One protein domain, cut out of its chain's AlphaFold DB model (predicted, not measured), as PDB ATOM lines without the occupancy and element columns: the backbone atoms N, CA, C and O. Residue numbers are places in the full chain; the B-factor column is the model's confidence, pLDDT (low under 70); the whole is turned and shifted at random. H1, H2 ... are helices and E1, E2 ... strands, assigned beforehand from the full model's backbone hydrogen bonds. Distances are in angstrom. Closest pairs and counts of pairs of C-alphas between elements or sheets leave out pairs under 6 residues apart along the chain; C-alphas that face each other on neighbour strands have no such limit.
ATOM      1  N   GLU A 300     155.969 171.402 162.460       56.91
ATOM      2  CA  GLU A 300     154.929 172.373 162.064       56.91
ATOM      3  C   GLU A 300     154.331 173.123 163.264       56.91
ATOM      4  O   GLU A 300     154.089 174.326 163.178       56.91
ATOM      5  N   ALA A 301     154.172 172.451 164.411       58.59
ATOM      6  CA  ALA A 301     153.702 173.081 165.645       58.59
ATOM      7  C   ALA A 301     154.760 174.022 166.256       58.59
ATOM      8  O   ALA A 301     154.424 174.949 166.994       58.59
ATOM      9  N   GLU A 302     156.043 173.827 165.932       57.31
ATOM     10  CA  GLU A 302     157.139 174.675 166.415       57.31
ATOM     11  C   GLU A 302     157.113 176.070 165.786       57.31
ATOM     12  O   GLU A 302     157.432 177.058 166.453       57.31
ATOM     13  N   LEU A 303     156.698 176.163 164.518       53.62
ATOM     14  CA  LEU A 303     156.558 177.439 163.815       53.62
ATOM     15  C   LEU A 303     155.482 178.320 164.475       53.62
ATOM     16  O   LEU A 303     155.715 179.513 164.682       53.62
ATOM     17  N   ASP A 304     154.366 177.725 164.902       59.72
ATOM     18  CA  ASP A 304     153.303 178.419 165.642       59.72
ATOM     19  C   ASP A 304     153.741 178.836 167.058       59.72
ATOM     20  O   ASP A 304     153.346 179.899 167.555       59.72
ATOM     21  N   VAL A 305     154.597 178.037 167.711       62.28
ATOM     22  CA  VAL A 305     155.161 178.369 169.031       62.28
ATOM     23  C   VAL A 305     155.977 179.661 168.942       62.28
ATOM     24  O   VAL A 305     155.759 180.573 169.744       62.28
ATOM     25  N   VAL A 306     156.877 179.767 167.957       62.59
ATOM     26  CA  VAL A 306     157.792 180.912 167.797       62.59
ATOM     27  C   VAL A 306     157.060 182.181 167.341       62.59
ATOM     28  O   VAL A 306     157.373 183.264 167.841       62.59
ATOM     29  N   ALA A 307     156.053 182.061 166.468       59.69
ATOM     30  CA  ALA A 307     155.365 183.195 165.840       59.69
ATOM     31  C   ALA A 307     154.716 184.190 166.824       59.69
ATOM     32  O   ALA A 307     154.534 185.358 166.491       59.69
ATOM     33  N   GLY A 308     154.371 183.764 168.043       59.31
ATOM     34  CA  GLY A 308     153.767 184.650 169.045       59.31
ATOM     35  C   GLY A 308     154.694 185.095 170.182       59.31
ATOM     36  O   GLY A 308     154.222 185.681 171.157       59.31
ATOM     37  N   CYS A 309     155.991 184.802 170.103       65.50
ATOM     38  CA  CYS A 309     156.986 185.242 171.089       65.50
ATOM     39  C   CYS A 309     157.750 186.514 170.682       65.50
ATOM     40  O   CYS A 309     158.644 186.947 171.415       65.50
ATOM     41  N   ASP A 310     157.382 187.129 169.556       55.72
ATOM     42  CA  ASP A 310     157.912 188.414 169.089       55.72
ATOM     43  C   ASP A 310     157.277 189.600 169.836       55.72
ATOM     44  O   ASP A 310     156.645 190.482 169.261       55.72
ATOM     45  N   SER A 323     175.683 183.861 174.868       46.91
ATOM     46  CA  SER A 323     176.484 182.640 174.794       46.91
ATOM     47  C   SER A 323     176.299 181.949 173.447       46.91
ATOM     48  O   SER A 323     175.214 181.477 173.128       46.91
ATOM     49  N   SER A 324     177.392 181.792 172.705       41.81
ATOM     50  CA  SER A 324     177.487 180.969 171.494       41.81
ATOM     51  C   SER A 324     177.409 179.454 171.775       41.81
ATOM     52  O   SER A 324     177.825 178.651 170.943       41.81
ATOM     53  N   GLY A 325     176.968 179.044 172.969       44.09
ATOM     54  CA  GLY A 325     177.092 177.677 173.480       44.09
ATOM     55  C   GLY A 325     175.798 176.887 173.342       44.09
ATOM     56  O   GLY A 325     174.777 177.308 173.865       44.09
ATOM     57  N   ALA A 326     175.869 175.730 172.684       46.28
ATOM     58  CA  ALA A 326     174.768 174.921 172.155       46.28
ATOM     59  C   ALA A 326     173.921 174.104 173.166       46.28
ATOM     60  O   ALA A 326     173.283 173.135 172.762       46.28
ATOM     61  N   ALA A 327     173.876 174.432 174.463       62.69
ATOM     62  CA  ALA A 327     173.125 173.599 175.413       62.69
ATOM     63  C   ALA A 327     172.478 174.380 176.566       62.69
ATOM     64  O   ALA A 327     173.017 174.446 177.672       62.69
ATOM     65  N   LEU A 328     171.253 174.881 176.349       71.75
ATOM     66  CA  LEU A 328     170.385 175.435 177.400       71.75
ATOM     67  C   LEU A 328     170.353 174.567 178.665       71.75
ATOM     68  O   LEU A 328     170.438 175.087 179.772       71.75
ATOM     69  N   CYS A 329     170.252 173.245 178.510       72.62
ATOM     70  CA  CYS A 329     170.228 172.327 179.643       72.62
ATOM     71  C   CYS A 329     171.522 172.360 180.453       72.62
ATOM     72  O   CYS A 329     171.450 172.271 181.669       72.62
ATOM     73  N   GLN A 330     172.691 172.521 179.829       70.12
ATOM     74  CA  GLN A 330     173.946 172.667 180.573       70.12
ATOM     75  C   GLN A 330     173.955 173.978 181.355       70.12
ATOM     76  O   GLN A 330     174.273 173.973 182.541       70.12
ATOM     77  N   ILE A 331     173.515 175.071 180.720       69.75
ATOM     78  CA  ILE A 331     173.402 176.385 181.362       69.75
ATOM     79  C   ILE A 331     172.455 176.295 182.562       69.75
ATOM     80  O   ILE A 331     172.824 176.658 183.668       69.75
ATOM     81  N   ILE A 332     171.246 175.760 182.387       72.38
ATOM     82  CA  ILE A 332     170.264 175.669 183.469       72.38
ATOM     83  C   ILE A 332     170.705 174.670 184.552       72.38
ATOM     84  O   ILE A 332     170.627 174.998 185.737       72.38
ATOM     85  N   ASN A 333     171.188 173.479 184.183       67.06
ATOM     86  CA  ASN A 333     171.574 172.436 185.142       67.06
ATOM     87  C   ASN A 333     172.823 172.801 185.948       67.06
ATOM     88  O   ASN A 333     172.883 172.435 187.121       67.06
ATOM     89  N   GLN A 334     173.755 173.588 185.390       62.06
ATOM     90  CA  GLN A 334     174.860 174.183 186.153       62.06
ATOM     91  C   GLN A 334     174.338 174.888 187.405       62.06
ATOM     92  O   GLN A 334     174.945 174.824 188.469       62.06
ATOM     93  N   TYR A 335     173.181 175.537 187.294       57.16
ATOM     94  CA  TYR A 335     172.611 176.289 188.389       57.16
ATOM     95  C   TYR A 335     171.855 175.433 189.429       57.16
ATOM     96  O   TYR A 335     171.425 175.986 190.439       57.16
ATOM     97  N   ALA A 336     171.677 174.118 189.243       53.97
ATOM     98  CA  ALA A 336     171.090 173.228 190.263       53.97
ATOM     99  C   ALA A 336     171.747 171.832 190.293       53.97
ATOM    100  O   ALA A 336     171.081 170.836 189.992       53.97
ATOM    101  N   PRO A 337     173.024 171.739 190.712       43.09
ATOM    102  CA  PRO A 337     173.824 170.515 190.607       43.09
ATOM    103  C   PRO A 337     173.290 169.332 191.432       43.09
ATOM    104  O   PRO A 337     173.581 168.188 191.105       43.09
ATOM    105  N   TYR A 338     172.476 169.582 192.465       40.38
ATOM    106  CA  TYR A 338     172.029 168.536 193.392       40.38
ATOM    107  C   TYR A 338     170.546 168.156 193.292       40.38
ATOM    108  O   TYR A 338     170.153 167.194 193.940       40.38
ATOM    109  N   ASN A 339     169.709 168.870 192.520       50.31
ATOM    110  CA  ASN A 339     168.252 168.670 192.605       50.31
ATOM    111  C   ASN A 339     167.440 168.726 191.296       50.31
ATOM    112  O   ASN A 339     166.232 168.533 191.379       50.31
ATOM    113  N   TYR A 340     168.013 168.973 190.107       60.88
ATOM    114  CA  TYR A 340     167.262 169.088 188.824       60.88
ATOM    115  C   TYR A 340     166.010 170.004 188.863       60.88
ATOM    116  O   TYR A 340     165.146 169.949 187.987       60.88
ATOM    117  N   LYS A 341     165.896 170.844 189.895       72.56
ATOM    118  CA  LYS A 341     164.729 171.653 190.252       72.56
ATOM    119  C   LYS A 341     165.204 173.086 190.399       72.56
ATOM    120  O   LYS A 341     166.089 173.361 191.209       72.56
ATOM    121  N   GLN A 342     164.634 173.985 189.610       78.19
ATOM    122  CA  GLN A 342     164.987 175.401 189.632       78.19
ATOM    123  C   GLN A 342     163.903 176.186 190.345       78.19
ATOM    124  O   GLN A 342     162.757 176.165 189.917       78.19
ATOM    125  N   VAL A 343     164.273 176.894 191.408       83.88
ATOM    126  CA  VAL A 343     163.353 177.753 192.157       83.88
ATOM    127  C   VAL A 343     163.566 179.206 191.742       83.88
ATOM    128  O   VAL A 343     164.705 179.677 191.672       83.88
ATOM    129  N   MET A 344     162.474 179.902 191.442       87.38
ATOM    130  CA  MET A 344     162.459 181.267 190.920       87.38
ATOM    131  C   MET A 344     161.462 182.106 191.717       87.38
ATOM    132  O   MET A 344     160.401 181.621 192.084       87.38
ATOM    133  N   GLU A 345     161.815 183.354 191.991       86.69
ATOM    134  CA  GLU A 345     160.980 184.323 192.704       86.69
ATOM    135  C   GLU A 345     159.921 184.887 191.752       86.69
ATOM    136  O   GLU A 345     160.257 185.286 190.634       86.69
ATOM    137  N   VAL A 346     158.661 184.947 192.187       85.62
ATOM    138  CA  VAL A 346     157.603 185.662 191.459       85.62
ATOM    139  C   VAL A 346     157.780 187.166 191.668       85.62
ATOM    140  O   VAL A 346     157.967 187.626 192.792       85.62
ATOM    141  N   ILE A 347     157.734 187.937 190.583       81.19
ATOM    142  CA  ILE A 347     157.811 189.397 190.631       81.19
ATOM    143  C   ILE A 347     156.382 189.943 190.737       81.19
ATOM    144  O   ILE A 347     155.569 189.637 189.862       81.19
ATOM    145  N   PRO A 348     156.067 190.757 191.760       68.81
ATOM    146  CA  PRO A 348     154.764 191.399 191.860       68.81
ATOM    147  C   PRO A 348     154.498 192.299 190.655       68.81
ATOM    148  O   PRO A 348     155.356 193.097 190.268       68.81
ATOM    149  N   ASN A 349     153.303 192.177 190.074       65.81
ATOM    150  CA  ASN A 349     152.862 193.084 189.022       65.81
ATOM    151  C   ASN A 349     152.361 194.389 189.658       65.81
ATOM    152  O   ASN A 349     151.247 194.442 190.174       65.81
ATOM    153  N   MET A 350     153.203 195.424 189.641       58.62
ATOM    154  CA  MET A 350     152.907 196.725 190.255       58.62
ATOM    155  C   MET A 350     151.993 197.613 189.392       58.62
ATOM    156  O   MET A 350     151.548 198.639 189.884       58.62
ATOM    157  N   ASP A 351     151.694 197.219 188.146       55.03
ATOM    158  CA  ASP A 351     150.860 197.987 187.201       55.03
ATOM    159  C   ASP A 351     149.350 197.678 187.344       55.03
ATOM    160  O   ASP A 351     148.524 198.041 186.502       55.03
ATOM    161  N   THR A 383     154.227 187.935 198.359       58.44
ATOM    162  CA  THR A 383     155.264 187.907 199.387       58.44
ATOM    163  C   THR A 383     155.715 186.464 199.584       58.44
ATOM    164  O   THR A 383     155.086 185.737 200.336       58.44
ATOM    165  N   ARG A 384     156.838 186.079 198.955       67.19
ATOM    166  CA  ARG A 384     157.464 184.731 199.004       67.19
ATOM    167  C   ARG A 384     156.848 183.667 198.085       67.19
ATOM    168  O   ARG A 384     157.088 182.482 198.293       67.19
ATOM    169  N   SER A 385     156.122 184.069 197.049       80.69
ATOM    170  CA  SER A 385     155.650 183.137 196.016       80.69
ATOM    171  C   SER A 385     156.760 182.760 195.049       80.69
ATOM    172  O   SER A 385     157.631 183.578 194.723       80.69
ATOM    173  N   LEU A 386     156.735 181.514 194.582       87.69
ATOM    174  CA  LEU A 386     157.816 180.947 193.782       87.69
ATOM    175  C   LEU A 386     157.278 180.208 192.556       87.69
ATOM    176  O   LEU A 386     156.182 179.655 192.571       87.69
ATOM    177  N   ILE A 387     158.094 180.144 191.507       90.81
ATOM    178  CA  ILE A 387     157.939 179.193 190.409       90.81
ATOM    179  C   ILE A 387     159.025 178.134 190.534       90.81
ATOM    180  O   ILE A 387     160.218 178.450 190.552       90.81
ATOM    181  N   VAL A 388     158.619 176.869 190.582       89.31
ATOM    182  CA  VAL A 388     159.534 175.730 190.506       89.31
ATOM    183  C   VAL A 388     159.481 175.154 189.097       89.31
ATOM    184  O   VAL A 388     158.425 174.731 188.641       89.31
ATOM    185  N   MET A 389     160.624 175.111 188.418       88.62
ATOM    186  CA  MET A 389     160.782 174.421 187.139       88.62
ATOM    187  C   MET A 389     161.439 173.058 187.357       88.62
ATOM    188  O   MET A 389     162.494 172.961 187.991       88.62
ATOM    189  N   GLN A 390     160.818 172.012 186.821       85.94
ATOM    190  CA  GLN A 390     161.216 170.613 186.968       85.94
ATOM    191  C   GLN A 390     161.167 169.885 185.620       85.94
ATOM    192  O   GLN A 390     160.597 170.388 184.652       85.94
ATOM    193  N   GLY A 391     161.745 168.681 185.563       80.88
ATOM    194  CA  GLY A 391     161.596 167.788 184.408       80.88
ATOM    195  C   GLY A 391     162.172 168.354 183.107       80.88
ATOM    196  O   GLY A 391     161.667 168.033 182.035       80.88
ATOM    197  N   LEU A 392     163.196 169.213 183.201       83.50
ATOM    198  CA  LEU A 392     163.789 169.870 182.041       83.50
ATOM    199  C   LEU A 392     164.387 168.841 181.073       83.50
ATOM    200  O   LEU A 392     165.227 168.014 181.448       83.50
ATOM    201  N   LYS A 393     164.004 168.955 179.804       83.31
ATOM    202  CA  LYS A 393     164.610 168.258 178.675       83.31
ATOM    203  C   LYS A 393     165.049 169.230 177.620       83.31
ATOM    204  O   LYS A 393     164.342 170.192 177.348       83.31
ATOM    205  N   CYS A 394     166.181 168.914 177.003       81.88
ATOM    206  CA  CYS A 394     166.647 169.603 175.820       81.88
ATOM    207  C   CYS A 394     167.098 168.592 174.774       81.88
ATOM    208  O   CYS A 394     167.807 167.640 175.105       81.88
ATOM    209  N   GLN A 395     166.741 168.844 173.522       82.31
ATOM    210  CA  GLN A 395     167.260 168.138 172.359       82.31
ATOM    211  C   GLN A 395     167.839 169.177 171.404       82.31
ATOM    212  O   GLN A 395     167.134 170.094 170.998       82.31
ATOM    213  N   ALA A 396     169.130 169.070 171.087       80.56
ATOM    214  CA  ALA A 396     169.794 170.024 170.206       80.56
ATOM    215  C   ALA A 396     169.181 169.986 168.798       80.56
ATOM    216  O   ALA A 396     168.942 168.909 168.250       80.56
ATOM    217  N   THR A 397     168.958 171.164 168.224       76.44
ATOM    218  CA  THR A 397     168.421 171.364 166.876       76.44
ATOM    219  C   THR A 397     169.113 172.552 166.202       76.44
ATOM    220  O   THR A 397     169.990 173.206 166.775       76.44
ATOM    221  N   VAL A 398     168.758 172.823 164.950       71.38
ATOM    222  CA  VAL A 398     169.211 174.006 164.216       71.38
ATOM    223  C   VAL A 398     167.987 174.880 163.978       71.38
ATOM    224  O   VAL A 398     166.962 174.380 163.526       71.38
ATOM    225  N   GLY A 399     168.075 176.162 164.329       66.06
ATOM    226  CA  GLY A 399     166.994 177.115 164.086       66.06
ATOM    227  C   GLY A 399     166.787 177.368 162.591       66.06
ATOM    228  O   GLY A 399     167.656 177.060 161.774       66.06
ATOM    229  N   THR A 400     165.664 177.995 162.240       65.94
ATOM    230  CA  THR A 400     165.322 178.384 160.856       65.94
ATOM    231  C   THR A 400     166.422 179.201 160.176       65.94
ATOM    232  O   THR A 400     166.634 179.083 158.973       65.94
ATOM    233  N   ASP A 401     167.172 179.966 160.968       64.94
ATOM    234  CA  ASP A 401     168.214 180.885 160.507       64.94
ATOM    235  C   ASP A 401     169.607 180.224 160.466       64.94
ATOM    236  O   ASP A 401     170.627 180.896 160.310       64.94
ATOM    237  N   GLY A 402     169.687 178.902 160.670       68.81
ATOM    238  CA  GLY A 402     170.944 178.147 160.725       68.81
ATOM    239  C   GLY A 402     171.712 178.278 162.047       68.81
ATOM    240  O   GLY A 402     172.793 177.707 162.195       68.81
ATOM    241  N   THR A 403     171.181 179.018 163.024       71.94
ATOM    242  CA  THR A 403     171.808 179.199 164.343       71.94
ATOM    243  C   THR A 403     171.576 177.995 165.262       71.94
ATOM    244  O   THR A 403     170.520 177.367 165.165       71.94
ATOM    245  N   PRO A 404     172.483 177.699 166.214       75.94
ATOM    246  CA  PRO A 404     172.254 176.662 167.220       75.94
ATOM    247  C   PRO A 404     170.958 176.898 168.008       75.94
ATOM    248  O   PRO A 404     170.735 177.990 168.541       75.94
ATOM    249  N   ALA A 405     170.123 175.866 168.091       79.62
ATOM    250  CA  ALA A 405     168.861 175.874 168.816       79.62
ATOM    251  C   ALA A 405     168.704 174.586 169.640       79.62
ATOM    252  O   ALA A 405     169.521 173.663 169.564       79.62
ATOM    253  N   ALA A 406     167.668 174.519 170.466       82.31
ATOM    254  CA  ALA A 406     167.253 173.263 171.075       82.31
ATOM    255  C   ALA A 406     165.744 173.238 171.272       82.31
ATOM    256  O   ALA A 406     165.154 174.245 171.660       82.31
ATOM    257  N   ARG A 407     165.139 172.066 171.098       85.75
ATOM    258  CA  ARG A 407     163.803 171.783 171.619       85.75
ATOM    259  C   ARG A 407     163.884 171.630 173.123       85.75
ATOM    260  O   ARG A 407     164.837 171.034 173.627       85.75
ATOM    261  N   VAL A 408     162.909 172.174 173.833       86.69
ATOM    262  CA  VAL A 408     162.896 172.258 175.290       86.69
ATOM    263  C   VAL A 408     161.536 171.842 175.811       86.69
ATOM    264  O   VAL A 408     160.520 172.300 175.305       86.69
ATOM    265  N   ALA A 409     161.518 171.001 176.841       88.00
ATOM    266  CA  ALA A 409     160.303 170.681 177.577       88.00
ATOM    267  C   ALA A 409     160.557 170.779 179.082       88.00
ATOM    268  O   ALA A 409     161.623 170.390 179.557       88.00
ATOM    269  N   ALA A 410     159.591 171.290 179.838       89.25
ATOM    270  CA  ALA A 410     159.689 171.437 181.289       89.25
ATOM    271  C   ALA A 410     158.301 171.429 181.945       89.25
ATOM    272  O   ALA A 410     157.278 171.502 181.265       89.25
ATOM    273  N   VAL A 411     158.266 171.329 183.272       89.94
ATOM    274  CA  VAL A 411     157.063 171.536 184.089       89.94
ATOM    275  C   VAL A 411     157.304 172.723 185.011       89.94
ATOM    276  O   VAL A 411     158.305 172.750 185.727       89.94
ATOM    277  N   PHE A 412     156.397 173.694 185.003       91.81
ATOM    278  CA  PHE A 412     156.410 174.866 185.874       91.81
ATOM    279  C   PHE A 412     155.315 174.734 186.920       91.81
ATOM    280  O   PHE A 412     154.165 174.479 186.582       91.81
ATOM    281  N   ARG A 413     155.653 174.932 188.188       90.88
ATOM    282  CA  ARG A 413     154.715 174.869 189.306       90.88
ATOM    283  C   ARG A 413     154.707 176.193 190.040       90.88
ATOM    284  O   ARG A 413     155.770 176.657 190.452       90.88
ATOM    285  N   TYR A 414     153.523 176.751 190.238       89.62
ATOM    286  CA  TYR A 414     153.346 177.857 191.164       89.62
ATOM    287  C   TYR A 414     153.320 177.343 192.597       89.62
ATOM    288  O   TYR A 414     152.618 176.382 192.910       89.62
ATOM    289  N   VAL A 415     154.107 177.986 193.452       86.69
ATOM    290  CA  VAL A 415     154.194 177.692 194.877       86.69
ATOM    291  C   VAL A 415     153.686 178.916 195.625       86.69
ATOM    292  O   VAL A 415     154.316 179.979 195.549       86.69
ATOM    293  N   PRO A 416     152.546 178.791 196.317       80.00
ATOM    294  CA  PRO A 416     152.008 179.881 197.096       80.00
ATOM    295  C   PRO A 416     152.871 180.105 198.345       80.00
ATOM    296  O   PRO A 416     153.561 179.192 198.803       80.00
ATOM    297  N   PRO A 417     152.806 181.292 198.958       76.31
ATOM    298  CA  PRO A 417     153.700 181.661 200.053       76.31
ATOM    299  C   PRO A 417     153.407 180.915 201.363       76.31
ATOM    300  O   PRO A 417     154.202 180.962 202.297       76.31
ATOM    301  N   TRP A 418     152.264 180.230 201.435       73.38
ATOM    302  CA  TRP A 418     151.855 179.386 202.552       73.38
ATOM    303  C   TRP A 418     152.176 177.900 202.338       73.38
ATOM    304  O   TRP A 418     151.806 177.084 203.175       73.38
ATOM    305  N   GLU A 419     152.831 177.514 201.244       78.50
ATOM    306  CA  GLU A 419     153.342 176.152 201.067       78.50
ATOM    307  C   GLU A 419     154.829 176.092 201.445       78.50
ATOM    308  O   GLU A 419     155.611 176.974 201.091       78.50
ATOM    309  N   ASP A 420     155.236 175.037 202.154       77.75
ATOM    310  CA  ASP A 420     156.643 174.802 202.481       77.75
ATOM    311  C   ASP A 420     157.483 174.604 201.202       77.75
ATOM    312  O   ASP A 420     157.244 173.689 200.410       77.75
ATOM    313  N   GLN A 421     158.488 175.460 200.995       77.00
ATOM    314  CA  GLN A 421     159.277 175.502 199.760       77.00
ATOM    315  C   GLN A 421     160.021 174.182 199.456       77.00
ATOM    316  O   GLN A 421     159.952 173.728 198.308       77.00
ATOM    317  N   PRO A 422     160.740 173.540 200.402       77.25
ATOM    318  CA  PRO A 422     161.336 172.219 200.192       77.25
ATOM    319  C   PRO A 422     160.321 171.152 199.775       77.25
ATOM    320  O   PRO A 422     160.594 170.370 198.856       77.25
ATOM    321  N   THR A 423     159.149 171.132 200.414       78.94
ATOM    322  CA  THR A 423     158.058 170.217 200.061       78.94
ATOM    323  C   THR A 423     157.583 170.492 198.637       78.94
ATOM    324  O   THR A 423     157.633 169.592 197.797       78.94
ATOM    325  N   ALA A 424     157.238 171.742 198.325       81.94
ATOM    326  CA  ALA A 424     156.759 172.169 197.012       81.94
ATOM    327  C   ALA A 424     157.748 171.854 195.885       81.94
ATOM    328  O   ALA A 424     157.367 171.351 194.825       81.94
ATOM    329  N   ALA A 425     159.040 172.090 196.133       80.38
ATOM    330  CA  ALA A 425     160.104 171.785 195.189       80.38
ATOM    331  C   ALA A 425     160.203 170.285 194.890       80.38
ATOM    332  O   ALA A 425     160.645 169.916 193.806       80.38
ATOM    333  N   ASN A 426     159.793 169.419 195.820       82.12
ATOM    334  CA  ASN A 426     159.854 167.968 195.683       82.12
ATOM    335  C   ASN A 426     158.578 167.311 195.160       82.12
ATOM    336  O   ASN A 426     158.629 166.122 194.836       82.12
ATOM    337  N   ARG A 427     157.481 168.060 195.046       86.62
ATOM    338  CA  ARG A 427     156.222 167.566 194.491       86.62
ATOM    339  C   ARG A 427     156.346 167.268 193.007       86.62
ATOM    340  O   ARG A 427     157.042 167.970 192.276       86.62
ATOM    341  N   THR A 428     155.646 166.229 192.582       88.12
ATOM    342  CA  THR A 428     155.653 165.704 191.214       88.12
ATOM    343  C   THR A 428     154.266 165.684 190.588       88.12
ATOM    344  O   THR A 428     154.151 165.345 189.418       88.12
ATOM    345  N   GLY A 429     153.212 166.025 191.332       88.06
ATOM    346  CA  GLY A 429     151.856 166.069 190.789       88.06
ATOM    347  C   GLY A 429     151.671 167.072 189.652       88.06
ATOM    348  O   GLY A 429     152.439 168.022 189.511       88.06
ATOM    349  N   LEU A 430     150.646 166.842 188.835       87.25
ATOM    350  CA  LEU A 430     150.279 167.701 187.709       87.25
ATOM    351  C   LEU A 430     148.877 168.276 187.940       87.25
ATOM    352  O   LEU A 430     147.926 167.910 187.257       87.25
ATOM    353  N   SER A 431     148.756 169.123 188.963       81.62
ATOM    354  CA  SER A 431     147.515 169.791 189.373       81.62
ATOM    355  C   SER A 431     147.280 171.108 188.618       81.62
ATOM    356  O   SER A 431     148.143 171.570 187.870       81.62
ATOM    357  N   GLY A 432     146.148 171.775 188.873       82.69
ATOM    358  CA  GLY A 432     145.835 173.113 188.340       82.69
ATOM    359  C   GLY A 432     146.816 174.233 188.739       82.69
ATOM    360  O   GLY A 432     146.681 175.360 188.273       82.69
ATOM    361  N   MET A 433     147.819 173.930 189.569       85.31
ATOM    362  CA  MET A 433     148.942 174.811 189.919       85.31
ATOM    363  C   MET A 433     150.218 174.499 189.120       85.31
ATOM    364  O   MET A 433     151.301 174.993 189.442       85.31
ATOM    365  N   THR A 434     150.114 173.658 188.090       89.75
ATOM    366  CA  THR A 434     151.238 173.235 187.249       89.75
ATOM    367  C   THR A 434     150.964 173.487 185.772       89.75
ATOM    368  O   THR A 434     149.825 173.415 185.323       89.75
ATOM    369  N   LEU A 435     152.017 173.780 185.015       91.00
ATOM    370  CA  LEU A 435     152.021 173.953 183.568       91.00
ATOM    371  C   LEU A 435     153.068 173.017 182.975       91.00
ATOM    372  O   LEU A 435     154.256 173.146 183.277       91.00
ATOM    373  N   SER A 436     152.646 172.102 182.110       90.44
ATOM    374  CA  SER A 436     153.577 171.380 181.240       90.44
ATOM    375  C   SER A 436     153.843 172.241 180.021       90.44
ATOM    376  O   SER A 436     152.895 172.740 179.429       90.44
ATOM    377  N   ALA A 437     155.104 172.451 179.665       91.12
ATOM    378  CA  ALA A 437     155.483 173.348 178.584       91.12
ATOM    379  C   ALA A 437     156.481 172.693 177.632       91.12
ATOM    380  O   ALA A 437     157.357 171.940 178.070       91.12
ATOM    381  N   GLU A 438     156.355 173.018 176.350       90.00
ATOM    382  CA  GLU A 438     157.229 172.569 175.269       90.00
ATOM    383  C   GLU A 438     157.460 173.697 174.256       90.00
ATOM    384  O   GLU A 438     156.566 174.501 173.991       90.00
ATOM    385  N   GLY A 439     158.667 173.784 173.703       89.38
ATOM    386  CA  GLY A 439     158.984 174.734 172.644       89.38
ATOM    387  C   GLY A 439     160.465 174.793 172.304       89.38
ATOM    388  O   GLY A 439     161.168 173.790 172.398       89.38
ATOM    389  N   VAL A 440     160.945 175.971 171.903       86.31
ATOM    390  CA  VAL A 440     162.263 176.139 171.276       86.31
ATOM    391  C   VAL A 440     163.103 177.178 172.014       86.31
ATOM    392  O   VAL A 440     162.622 178.232 172.436       86.31
ATOM    393  N   TRP A 441     164.387 176.871 172.161       84.88
ATOM    394  CA  TRP A 441     165.427 177.784 172.605       84.88
ATOM    395  C   TRP A 441     166.331 178.185 171.451       84.88
ATOM    396  O   TRP A 441     166.814 177.329 170.710       84.88
ATOM    397  N   THR A 442     166.631 179.478 171.375       80.25
ATOM    398  CA  THR A 442     167.495 180.056 170.349       80.25
ATOM    399  C   THR A 442     168.742 180.648 171.002       80.25
ATOM    400  O   THR A 442     168.657 181.597 171.790       80.25
ATOM    401  N   ALA A 443     169.921 180.116 170.663       74.62
ATOM    402  CA  ALA A 443     171.181 180.549 171.273       74.62
ATOM    403  C   ALA A 443     171.531 182.010 170.939       74.62
ATOM    404  O   ALA A 443     171.996 182.743 171.810       74.62
ATOM    405  N   SER A 444     171.252 182.452 169.706       71.56
ATOM    406  CA  SER A 444     171.566 183.810 169.232       71.56
ATOM    407  C   SER A 444     170.839 184.910 170.004       71.56
ATOM    408  O   SER A 444     171.355 186.018 170.107       71.56
ATOM    409  N   THR A 445     169.666 184.611 170.570       75.56
ATOM    410  CA  THR A 445     168.857 185.561 171.347       75.56
ATOM    411  C   THR A 445     168.881 185.280 172.849       75.56
ATOM    412  O   THR A 445     168.483 186.140 173.634       75.56
ATOM    413  N   GLY A 446     169.323 184.089 173.270       77.38
ATOM    414  CA  GLY A 446     169.233 183.634 174.660       77.38
ATOM    415  C   GLY A 446     167.790 183.430 175.145       77.38
ATOM    416  O   GLY A 446     167.546 183.447 176.354       77.38
ATOM    417  N   ARG A 447     166.826 183.276 174.226       83.62
ATOM    418  CA  ARG A 447     165.389 183.165 174.528       83.62
ATOM    419  C   ARG A 447     164.893 181.733 174.397       83.62
ATOM    420  O   ARG A 447     165.305 181.012 173.494       83.62
ATOM    421  N   VAL A 448     163.985 181.352 175.288       87.38
ATOM    422  CA  VAL A 448     163.155 180.148 175.191       87.38
ATOM    423  C   VAL A 448     161.714 180.601 175.022       87.38
ATOM    424  O   VAL A 448     161.256 181.457 175.781       87.38
ATOM    425  N   CYS A 449     161.007 180.022 174.067       89.56
ATOM    426  CA  CYS A 449     159.591 180.253 173.829       89.56
ATOM    427  C   CYS A 449     158.869 178.908 173.852       89.56
ATOM    428  O   CYS A 449     159.273 177.995 173.137       89.56
ATOM    429  N   MET A 450     157.845 178.773 174.693       90.75
ATOM    430  CA  MET A 450     157.118 177.520 174.885       90.75
ATOM    431  C   MET A 450     155.612 177.742 174.884       90.75
ATOM    432  O   MET A 450     155.122 178.721 175.456       90.75
ATOM    433  N   VAL A 451     154.889 176.787 174.307       90.69
ATOM    434  CA  VAL A 451     153.456 176.590 174.534       90.69
ATOM    435  C   VAL A 451     153.297 175.730 175.780       90.69
ATOM    436  O   VAL A 451     154.087 174.818 176.026       90.69
ATOM    437  N   ALA A 452     152.304 176.052 176.600       89.56
ATOM    438  CA  ALA A 452     152.080 175.396 177.870       89.56
ATOM    439  C   ALA A 452     150.620 174.987 178.065       89.56
ATOM    440  O   ALA A 452     149.696 175.746 177.768       89.56
ATOM    441  N   CYS A 453     150.456 173.788 178.615       88.44
ATOM    442  CA  CYS A 453     149.198 173.181 179.002       88.44
ATOM    443  C   CYS A 453     149.062 173.184 180.518       88.44
ATOM    444  O   CYS A 453     149.955 172.707 181.227       88.44
ATOM    445  N   LEU A 454     147.950 173.724 181.014       86.81
ATOM    446  CA  LEU A 454     147.609 173.642 182.429       86.81
ATOM    447  C   LEU A 454     147.432 172.174 182.829       86.81
ATOM    448  O   LEU A 454     146.897 171.373 182.062       86.81
ATOM    449  N   GLY A 455     147.935 171.822 184.012       75.25
ATOM    450  CA  GLY A 455     147.829 170.478 184.567       75.25
ATOM    451  C   GLY A 455     146.379 170.021 184.715       75.25
ATOM    452  O   GLY A 455     145.436 170.807 184.599       75.25
ATOM    453  N   ILE A 456     146.210 168.729 184.982       67.06
ATOM    454  CA  ILE A 456     144.901 168.081 185.031       67.06
ATOM    455  C   ILE A 456     144.094 168.706 186.178       67.06
ATOM    456  O   ILE A 456     144.419 168.543 187.355       67.06
ATOM    457  N   GLY A 457     143.055 169.451 185.809       55.25
ATOM    458  CA  GLY A 457     141.973 169.892 186.686       55.25
ATOM    459  C   GLY A 457     140.641 169.330 186.190       55.25
ATOM    460  O   GLY A 457     140.622 168.509 185.278       55.25
ATOM    461  N   ASP A 458     139.524 169.809 186.730       44.06
ATOM    462  CA  ASP A 458     138.165 169.335 186.395       44.06
ATOM    463  C   ASP A 458     137.692 169.680 184.956       44.06
ATOM    464  O   ASP A 458     136.495 169.672 184.671       44.06
ATOM    465  N   GLY A 459     138.609 170.038 184.048       41.66
ATOM    466  CA  GLY A 459     138.338 170.474 182.674       41.66
ATOM    467  C   GLY A 459     138.967 169.564 181.613       41.66
ATOM    468  O   GLY A 459     139.845 168.756 181.906       41.66
ATOM    469  N   SER A 460     138.497 169.701 180.370       43.00
ATOM    470  CA  SER A 460     138.934 168.899 179.218       43.00
ATOM    471  C   SER A 460     140.401 169.149 178.822       43.00
ATOM    472  O   SER A 460     140.925 170.250 178.992       43.00
ATOM    473  N   GLU A 461     141.070 168.124 178.277       49.34
ATOM    474  CA  GLU A 461     142.504 168.145 177.934       49.34
ATOM    475  C   GLU A 461     142.859 169.135 176.801       49.34
ATOM    476  O   GLU A 461     143.967 169.669 176.783       49.34
ATOM    477  N   GLU A 462     141.922 169.443 175.895       47.38
ATOM    478  CA  GLU A 462     142.149 170.328 174.736       47.38
ATOM    479  C   GLU A 462     142.044 171.831 175.062       47.38
ATOM    480  O   GLU A 462     142.638 172.663 174.375       47.38
ATOM    481  N   GLU A 463     141.340 172.221 176.130       53.94
ATOM    482  CA  GLU A 463     141.225 173.636 176.530       53.94
ATOM    483  C   GLU A 463     142.423 174.137 177.355       53.94
ATOM    484  O   GLU A 463     142.577 175.345 177.547       53.94
ATOM    485  N   GLY A 464     143.291 173.230 177.819       67.88
ATOM    486  CA  GLY A 464     144.389 173.543 178.737       67.88
ATOM    487  C   GLY A 464     145.624 174.185 178.096       67.88
ATOM    488  O   GLY A 464     146.382 174.848 178.802       67.88
ATOM    489  N   CYS A 465     145.846 174.025 176.786       84.44
ATOM    490  CA  CYS A 465     147.089 174.398 176.084       84.44
ATOM    491  C   CYS A 465     147.107 175.824 175.510       84.44
ATOM    492  O   CYS A 465     147.625 176.062 174.421       84.44
ATOM    493  N   ARG A 466     146.525 176.790 176.229       86.06
ATOM    494  CA  ARG A 466     146.394 178.194 175.782       86.06
ATOM    495  C   ARG A 466     147.352 179.144 176.492       86.06
ATOM    496  O   ARG A 466     147.113 180.351 176.545       86.06
ATOM    497  N   HIS A 467     148.432 178.619 177.061       87.44
ATOM    498  CA  HIS A 467     149.410 179.413 177.791       87.44
ATOM    499  C   HIS A 467     150.740 179.462 177.051       87.44
ATOM    500  O   HIS A 467     151.104 178.548 176.314       87.44
ATOM    501  N   ARG A 468     151.486 180.540 177.266       89.38
ATOM    502  CA  ARG A 468     152.819 180.742 176.710       89.38
ATOM    503  C   ARG A 468     153.791 181.072 177.824       89.38
ATOM    504  O   ARG A 468     153.515 181.934 178.662       89.38
ATOM    505  N   VAL A 469     154.932 180.393 177.814       91.69
ATOM    506  CA  VAL A 469     156.037 180.627 178.745       91.69
ATOM    507  C   VAL A 469     157.243 181.091 177.947       91.69
ATOM    508  O   VAL A 469     157.751 180.367 177.091       91.69
ATOM    509  N   THR A 470     157.727 182.291 178.246       90.56
ATOM    510  CA  THR A 470     158.972 182.809 177.674       90.56
ATOM    511  C   THR A 470     160.033 182.898 178.753       90.56
ATOM    512  O   THR A 470     159.757 183.445 179.821       90.56
ATOM    513  N   LEU A 471     161.242 182.411 178.475       89.19
ATOM    514  CA  LEU A 471     162.404 182.566 179.348       89.19
ATOM    515  C   LEU A 471     163.499 183.344 178.627       89.19
ATOM    516  O   LEU A 471     163.776 183.116 177.454       89.19
ATOM    517  N   PHE A 472     164.175 184.215 179.358       85.81
ATOM    518  CA  PHE A 472     165.378 184.900 178.927       85.81
ATOM    519  C   PHE A 472     166.539 184.454 179.810       85.81
ATOM    520  O   PHE A 472     166.556 184.754 181.008       85.81
ATOM    521  N   VAL A 473     167.498 183.739 179.224       79.81
ATOM    522  CA  VAL A 473     168.669 183.212 179.930       79.81
ATOM    523  C   VAL A 473     169.883 184.075 179.614       79.81
ATOM    524  O   VAL A 473     170.285 184.230 178.462       79.81
ATOM    525  N   ARG A 474     170.469 184.653 180.662       75.56
ATOM    526  CA  ARG A 474     171.630 185.547 180.592       75.56
ATOM    527  C   ARG A 474     172.857 184.875 181.167       75.56
ATOM    528  O   ARG A 474     172.813 184.329 182.264       75.56
ATOM    529  N   THR A 475     173.972 185.058 180.475       70.06
ATOM    530  CA  THR A 475     175.310 184.715 180.970       70.06
ATOM    531  C   THR A 475     176.142 185.945 181.336       70.06
ATOM    532  O   THR A 475     177.233 185.789 181.871       70.06
ATOM    533  N   ALA A 476     175.625 187.158 181.103       70.38
ATOM    534  CA  ALA A 476     176.272 188.422 181.447       70.38
ATOM    535  C   ALA A 476     175.425 189.257 182.425       70.38
ATOM    536  O   ALA A 476     174.216 189.429 182.228       70.38
ATOM    537  N   PHE A 477     176.065 189.819 183.452       70.62
ATOM    538  CA  PHE A 477     175.406 190.489 184.582       70.62
ATOM    539  C   PHE A 477     175.861 191.932 184.771       70.62
ATOM    540  O   PHE A 477     176.988 192.291 184.448       70.62
ATOM    541  N   ARG A 478     174.987 192.771 185.337       71.31
ATOM    542  CA  ARG A 478     175.304 194.152 185.750       71.31
ATOM    543  C   ARG A 478     174.742 194.411 187.143       71.31
ATOM    544  O   ARG A 478     173.804 193.747 187.575       71.31
ATOM    545  N   MET A 479     175.230 195.454 187.813       67.69
ATOM    546  CA  MET A 479     174.774 195.822 189.165       67.69
ATOM    547  C   MET A 479     173.248 196.005 189.263       67.69
ATOM    548  O   MET A 479     172.647 195.617 190.263       67.69
ATOM    549  N   THR A 480     172.636 196.571 188.217       68.75
ATOM    550  CA  THR A 480     171.189 196.825 188.093       68.75
ATOM    551  C   THR A 480     170.406 195.654 187.497       68.75
ATOM    552  O   THR A 480     169.182 195.658 187.538       68.75
ATOM    553  N   ARG A 481     171.087 194.652 186.927       71.00
ATOM    554  CA  ARG A 481     170.481 193.491 186.262       71.00
ATOM    555  C   ARG A 481     171.197 192.224 186.729       71.00
ATOM    556  O   ARG A 481     172.126 191.751 186.079       71.00
ATOM    557  N   ARG A 482     170.766 191.710 187.885       71.88
ATOM    558  CA  ARG A 482     171.371 190.548 188.568       71.88
ATOM    559  C   ARG A 482     170.640 189.222 188.321       71.88
ATOM    560  O   ARG A 482     171.054 188.194 188.850       71.88
ATOM    561  N   ALA A 483     169.541 189.246 187.568       75.88
ATOM    562  CA  ALA A 483     168.786 188.049 187.225       75.88
ATOM    563  C   ALA A 483     169.441 187.293 186.058       75.88
ATOM    564  O   ALA A 483     169.711 187.899 185.017       75.88
ATOM    565  N   ASN A 484     169.692 185.992 186.237       74.69
ATOM    566  CA  ASN A 484     170.210 185.099 185.190       74.69
ATOM    567  C   ASN A 484     169.114 184.432 184.379       74.69
ATOM    568  O   ASN A 484     169.333 184.118 183.214       74.69
ATOM    569  N   ILE A 485     167.939 184.256 184.971       82.06
ATOM    570  CA  ILE A 485     166.753 183.786 184.266       82.06
ATOM    571  C   ILE A 485     165.643 184.779 184.568       82.06
ATOM    572  O   ILE A 485     165.396 185.094 185.731       82.06
ATOM    573  N   VAL A 486     164.996 185.287 183.530       87.88
ATOM    574  CA  VAL A 486     163.761 186.067 183.652       87.88
ATOM    575  C   VAL A 486     162.707 185.350 182.839       87.88
ATOM    576  O   VAL A 486     162.965 184.989 181.696       87.88
ATOM    577  N   GLY A 487     161.551 185.112 183.431       90.00
ATOM    578  CA  GLY A 487     160.455 184.408 182.805       90.00
ATOM    579  C   GLY A 487     159.156 185.194 182.855       90.00
ATOM    580  O   GLY A 487     158.954 186.043 183.725       90.00
ATOM    581  N   LYS A 488     158.284 184.896 181.898       89.88
ATOM    582  CA  LYS A 488     156.942 185.465 181.768       89.88
ATOM    583  C   LYS A 488     155.989 184.345 181.361       89.88
ATOM    584  O   LYS A 488     156.285 183.610 180.418       89.88
ATOM    585  N   ILE A 489     154.880 184.209 182.083       89.25
ATOM    586  CA  ILE A 489     153.763 183.320 181.743       89.25
ATOM    587  C   ILE A 489     152.594 184.190 181.304       89.25
ATOM    588  O   ILE A 489     152.247 185.152 181.985       89.25
ATOM    589  N   THR A 490     151.993 183.853 180.171       86.00
ATOM    590  CA  THR A 490     150.860 184.580 179.587       86.00
ATOM    591  C   THR A 490     149.791 183.619 179.106       86.00
ATOM    592  O   THR A 490     150.091 182.486 178.736       86.00
ATOM    593  N   THR A 491     148.549 184.084 179.090       84.00
ATOM    594  CA  THR A 491     147.437 183.405 178.419       84.00
ATOM    595  C   THR A 491     147.316 183.979 177.011       84.00
ATOM    596  O   THR A 491     147.399 185.194 176.840       84.00
ATOM    597  N   MET A 492     147.168 183.127 175.996       81.62
ATOM    598  CA  MET A 492     147.165 183.546 174.585       81.62
ATOM    599  C   MET A 492     145.974 184.441 174.216       81.62
ATOM    600  O   MET A 492     146.069 185.226 173.279       81.62
ATOM    601  N   ASP A 493     144.870 184.342 174.952       77.69
ATOM    602  CA  ASP A 493     143.671 185.176 174.813       77.69
ATOM    603  C   ASP A 493     143.760 186.512 175.577       77.69
ATOM    604  O   ASP A 493     142.868 187.350 175.462       77.69
ATOM    605  N   GLY A 494     144.823 186.719 176.365       73.12
ATOM    606  CA  GLY A 494     144.990 187.896 177.215       73.12
ATOM    607  C   GLY A 494     144.035 187.955 178.411       73.12
ATOM    608  O   GLY A 494     143.896 189.020 179.011       73.12
ATOM    609  N   SER A 495     143.383 186.848 178.786       71.00
ATOM    610  CA  SER A 495     142.360 186.852 179.842       71.00
ATOM    611  C   SER A 495     142.915 187.073 181.257       71.00
ATOM    612  O   SER A 495     142.156 187.398 182.165       71.00
ATOM    613  N   HIS A 496     144.224 186.887 181.453       69.94
ATOM    614  CA  HIS A 496     144.909 187.046 182.737       69.94
ATOM    615  C   HIS A 496     146.136 187.947 182.583       69.94
ATOM    616  O   HIS A 496     146.799 187.934 181.541       69.94
ATOM    617  N   ALA A 497     146.477 188.674 183.648       72.00
ATOM    618  CA  ALA A 497     147.716 189.435 183.714       72.00
ATOM    619  C   ALA A 497     148.949 188.513 183.569       72.00
ATOM    620  O   ALA A 497     148.936 187.375 184.052       72.00
ATOM    621  N   PRO A 498     150.032 188.983 182.917       79.94
ATOM    622  CA  PRO A 498     151.255 188.205 182.791       79.94
ATOM    623  C   PRO A 498     151.895 187.960 184.161       79.94
ATOM    624  O   PRO A 498     152.149 188.901 184.913       79.94
ATOM    625  N   LEU A 499     152.237 186.705 184.453       85.25
ATOM    626  CA  LEU A 499     152.996 186.355 185.650       85.25
ATOM    627  C   LEU A 499     154.491 186.437 185.342       85.25
ATOM    628  O   LEU A 499     155.020 185.648 184.553       85.25
ATOM    629  N   LEU A 500     155.175 187.386 185.973       86.81
ATOM    630  CA  LEU A 500     156.618 187.551 185.852       86.81
ATOM    631  C   LEU A 500     157.334 186.798 186.968       86.81
ATOM    632  O   LEU A 500     156.915 186.803 188.123       86.81
ATOM    633  N   PHE A 501     158.449 186.168 186.632       88.69
ATOM    634  CA  PHE A 501     159.292 185.486 187.603       88.69
ATOM    635  C   PHE A 501     160.757 185.632 187.224       88.69
ATOM    636  O   PHE A 501     161.113 185.834 186.064       88.69
ATOM    637  N   GLN A 502     161.638 185.549 188.208       87.44
ATOM    638  CA  GLN A 502     163.064 185.665 187.975       87.44
ATOM    639  C   GLN A 502     163.860 184.765 188.890       87.44
ATOM    640  O   GLN A 502     163.492 184.449 190.020       87.44
ATOM    641  N   ARG A 503     165.048 184.440 188.414       84.25
ATOM    642  CA  ARG A 503     166.104 183.887 189.224       84.25
ATOM    643  C   ARG A 503     167.246 184.872 189.294       84.25
ATOM    644  O   ARG A 503     167.743 185.325 188.264       84.25
ATOM    645  N   ARG A 504     167.681 185.176 190.510       77.00
ATOM    646  CA  ARG A 504     168.906 185.936 190.753       77.00
ATOM    647  C   ARG A 504     170.092 184.982 190.813       77.00
ATOM    648  O   ARG A 504     169.955 183.852 191.284       77.00
ATOM    649  N   VAL A 505     171.255 185.449 190.363       71.44
ATOM    650  CA  VAL A 505     172.503 184.693 190.519       71.44
ATOM    651  C   VAL A 505     172.747 184.450 192.005       71.44
ATOM    652  O   VAL A 505     172.765 185.393 192.797       71.44
ATOM    653  N   ASN A 506     172.924 183.183 192.375       65.62
ATOM    654  CA  ASN A 506     173.346 182.817 193.717       65.62
ATOM    655  C   ASN A 506     174.876 182.968 193.794       65.62
ATOM    656  O   ASN A 506     175.563 182.302 193.022       65.62
TER     657      ASN A 506
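AT A GLANCE: This is residues 300 to 310, 323 to 351 and 383 to 506 of the 625 residues of an uncharacterized protein of Digitaria exilis (UniProt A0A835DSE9). This is a closed barrel of eight strands with three short helices on its outside. H1 crosses E4 and E5, H3 lies over E2, and H2 sits at one end of the barrel, nearest E2. You will find 164 printed residues with three named helices and eight named strands, in the order H1 H2 E1 E2 E3 H3 E4 E5 E6 E7 E8 along the chain; the class is mixed, helices and strands. The ring runs from E1 to E8 in chain order, with E8 beside E1, and is antiparallel throughout. The whole is compact, with a radius of gyration of the C-alphas of 15.4 A, and spans 43 by 39 by 34 A.

HOW THE PARTS SIT: Start at the hairpin of E2, residues 386 to 398, and E3, residues 404 to 415, where N 393 and O 409 are 2.8 A apart, within hydrogen-bond range. E2 bends by 66 degrees at residue 391. From E3 go on to E4, residues 434 to 442, where N 408 and O 439 are 2.8 A apart. E4, E5 at residues 447 to 454, E6 at 467 to 473, E7 at 483 to 491 and E8 at 499 to 504 form a meander, each strand the antiparallel neighbour of the one before. Here N 450 and O 469 of E5 and E6 are 2.9 A apart. E1, residues 342 to 347, closes the ring: N 345 and O 502 of E8 are 2.8 A apart, and on its other side N 344 and O 387 of E2 are 2.8 A apart. Outside, H1, residues 300 to 307, has a height over the sheet of 9.0 A and runs across the strands, at 77 degrees to E4 on the local plane; its closest C-alphas to E5 are those of Val 305 and Val 451, 6.0 A. H2, residues 328 to 334, is over none of the strands; its closest C-alphas to E2 are those of Cys 329 and Cys 394, 5.9 A. H3, residues 421 to 426, is over E2 and only just along it, at 29 degrees on the local plane. Every O i to N i+4 pair is within hydrogen-bond range in H2 and H3; in H1, 3 of 4 are.

IN THESE COORDINATES: Find C-alpha 300, where H1 begins, at (154.929, 172.373, 162.064); H1 measures 11.5 A. E2 runs 32.4 A from C-alpha 386 at (157.816, 180.947, 193.782), and E3 33.0 A. E4 measures 24.4 A and E7 23.6 A. E8 ends at C-alpha 504, (168.906, 185.936, 190.753).

THE WHOLE: Look for two cuts: 20.3 A from C-alpha 310 to 323, and 16.4 A from 351 to 383. Residues 455 to 466, from E5 to E6, make a long link. The model's confidence is low, with pLDDT under 70, in 48 of the 164 printed residues, among them residues 300 to 310 and residues 456 to 464.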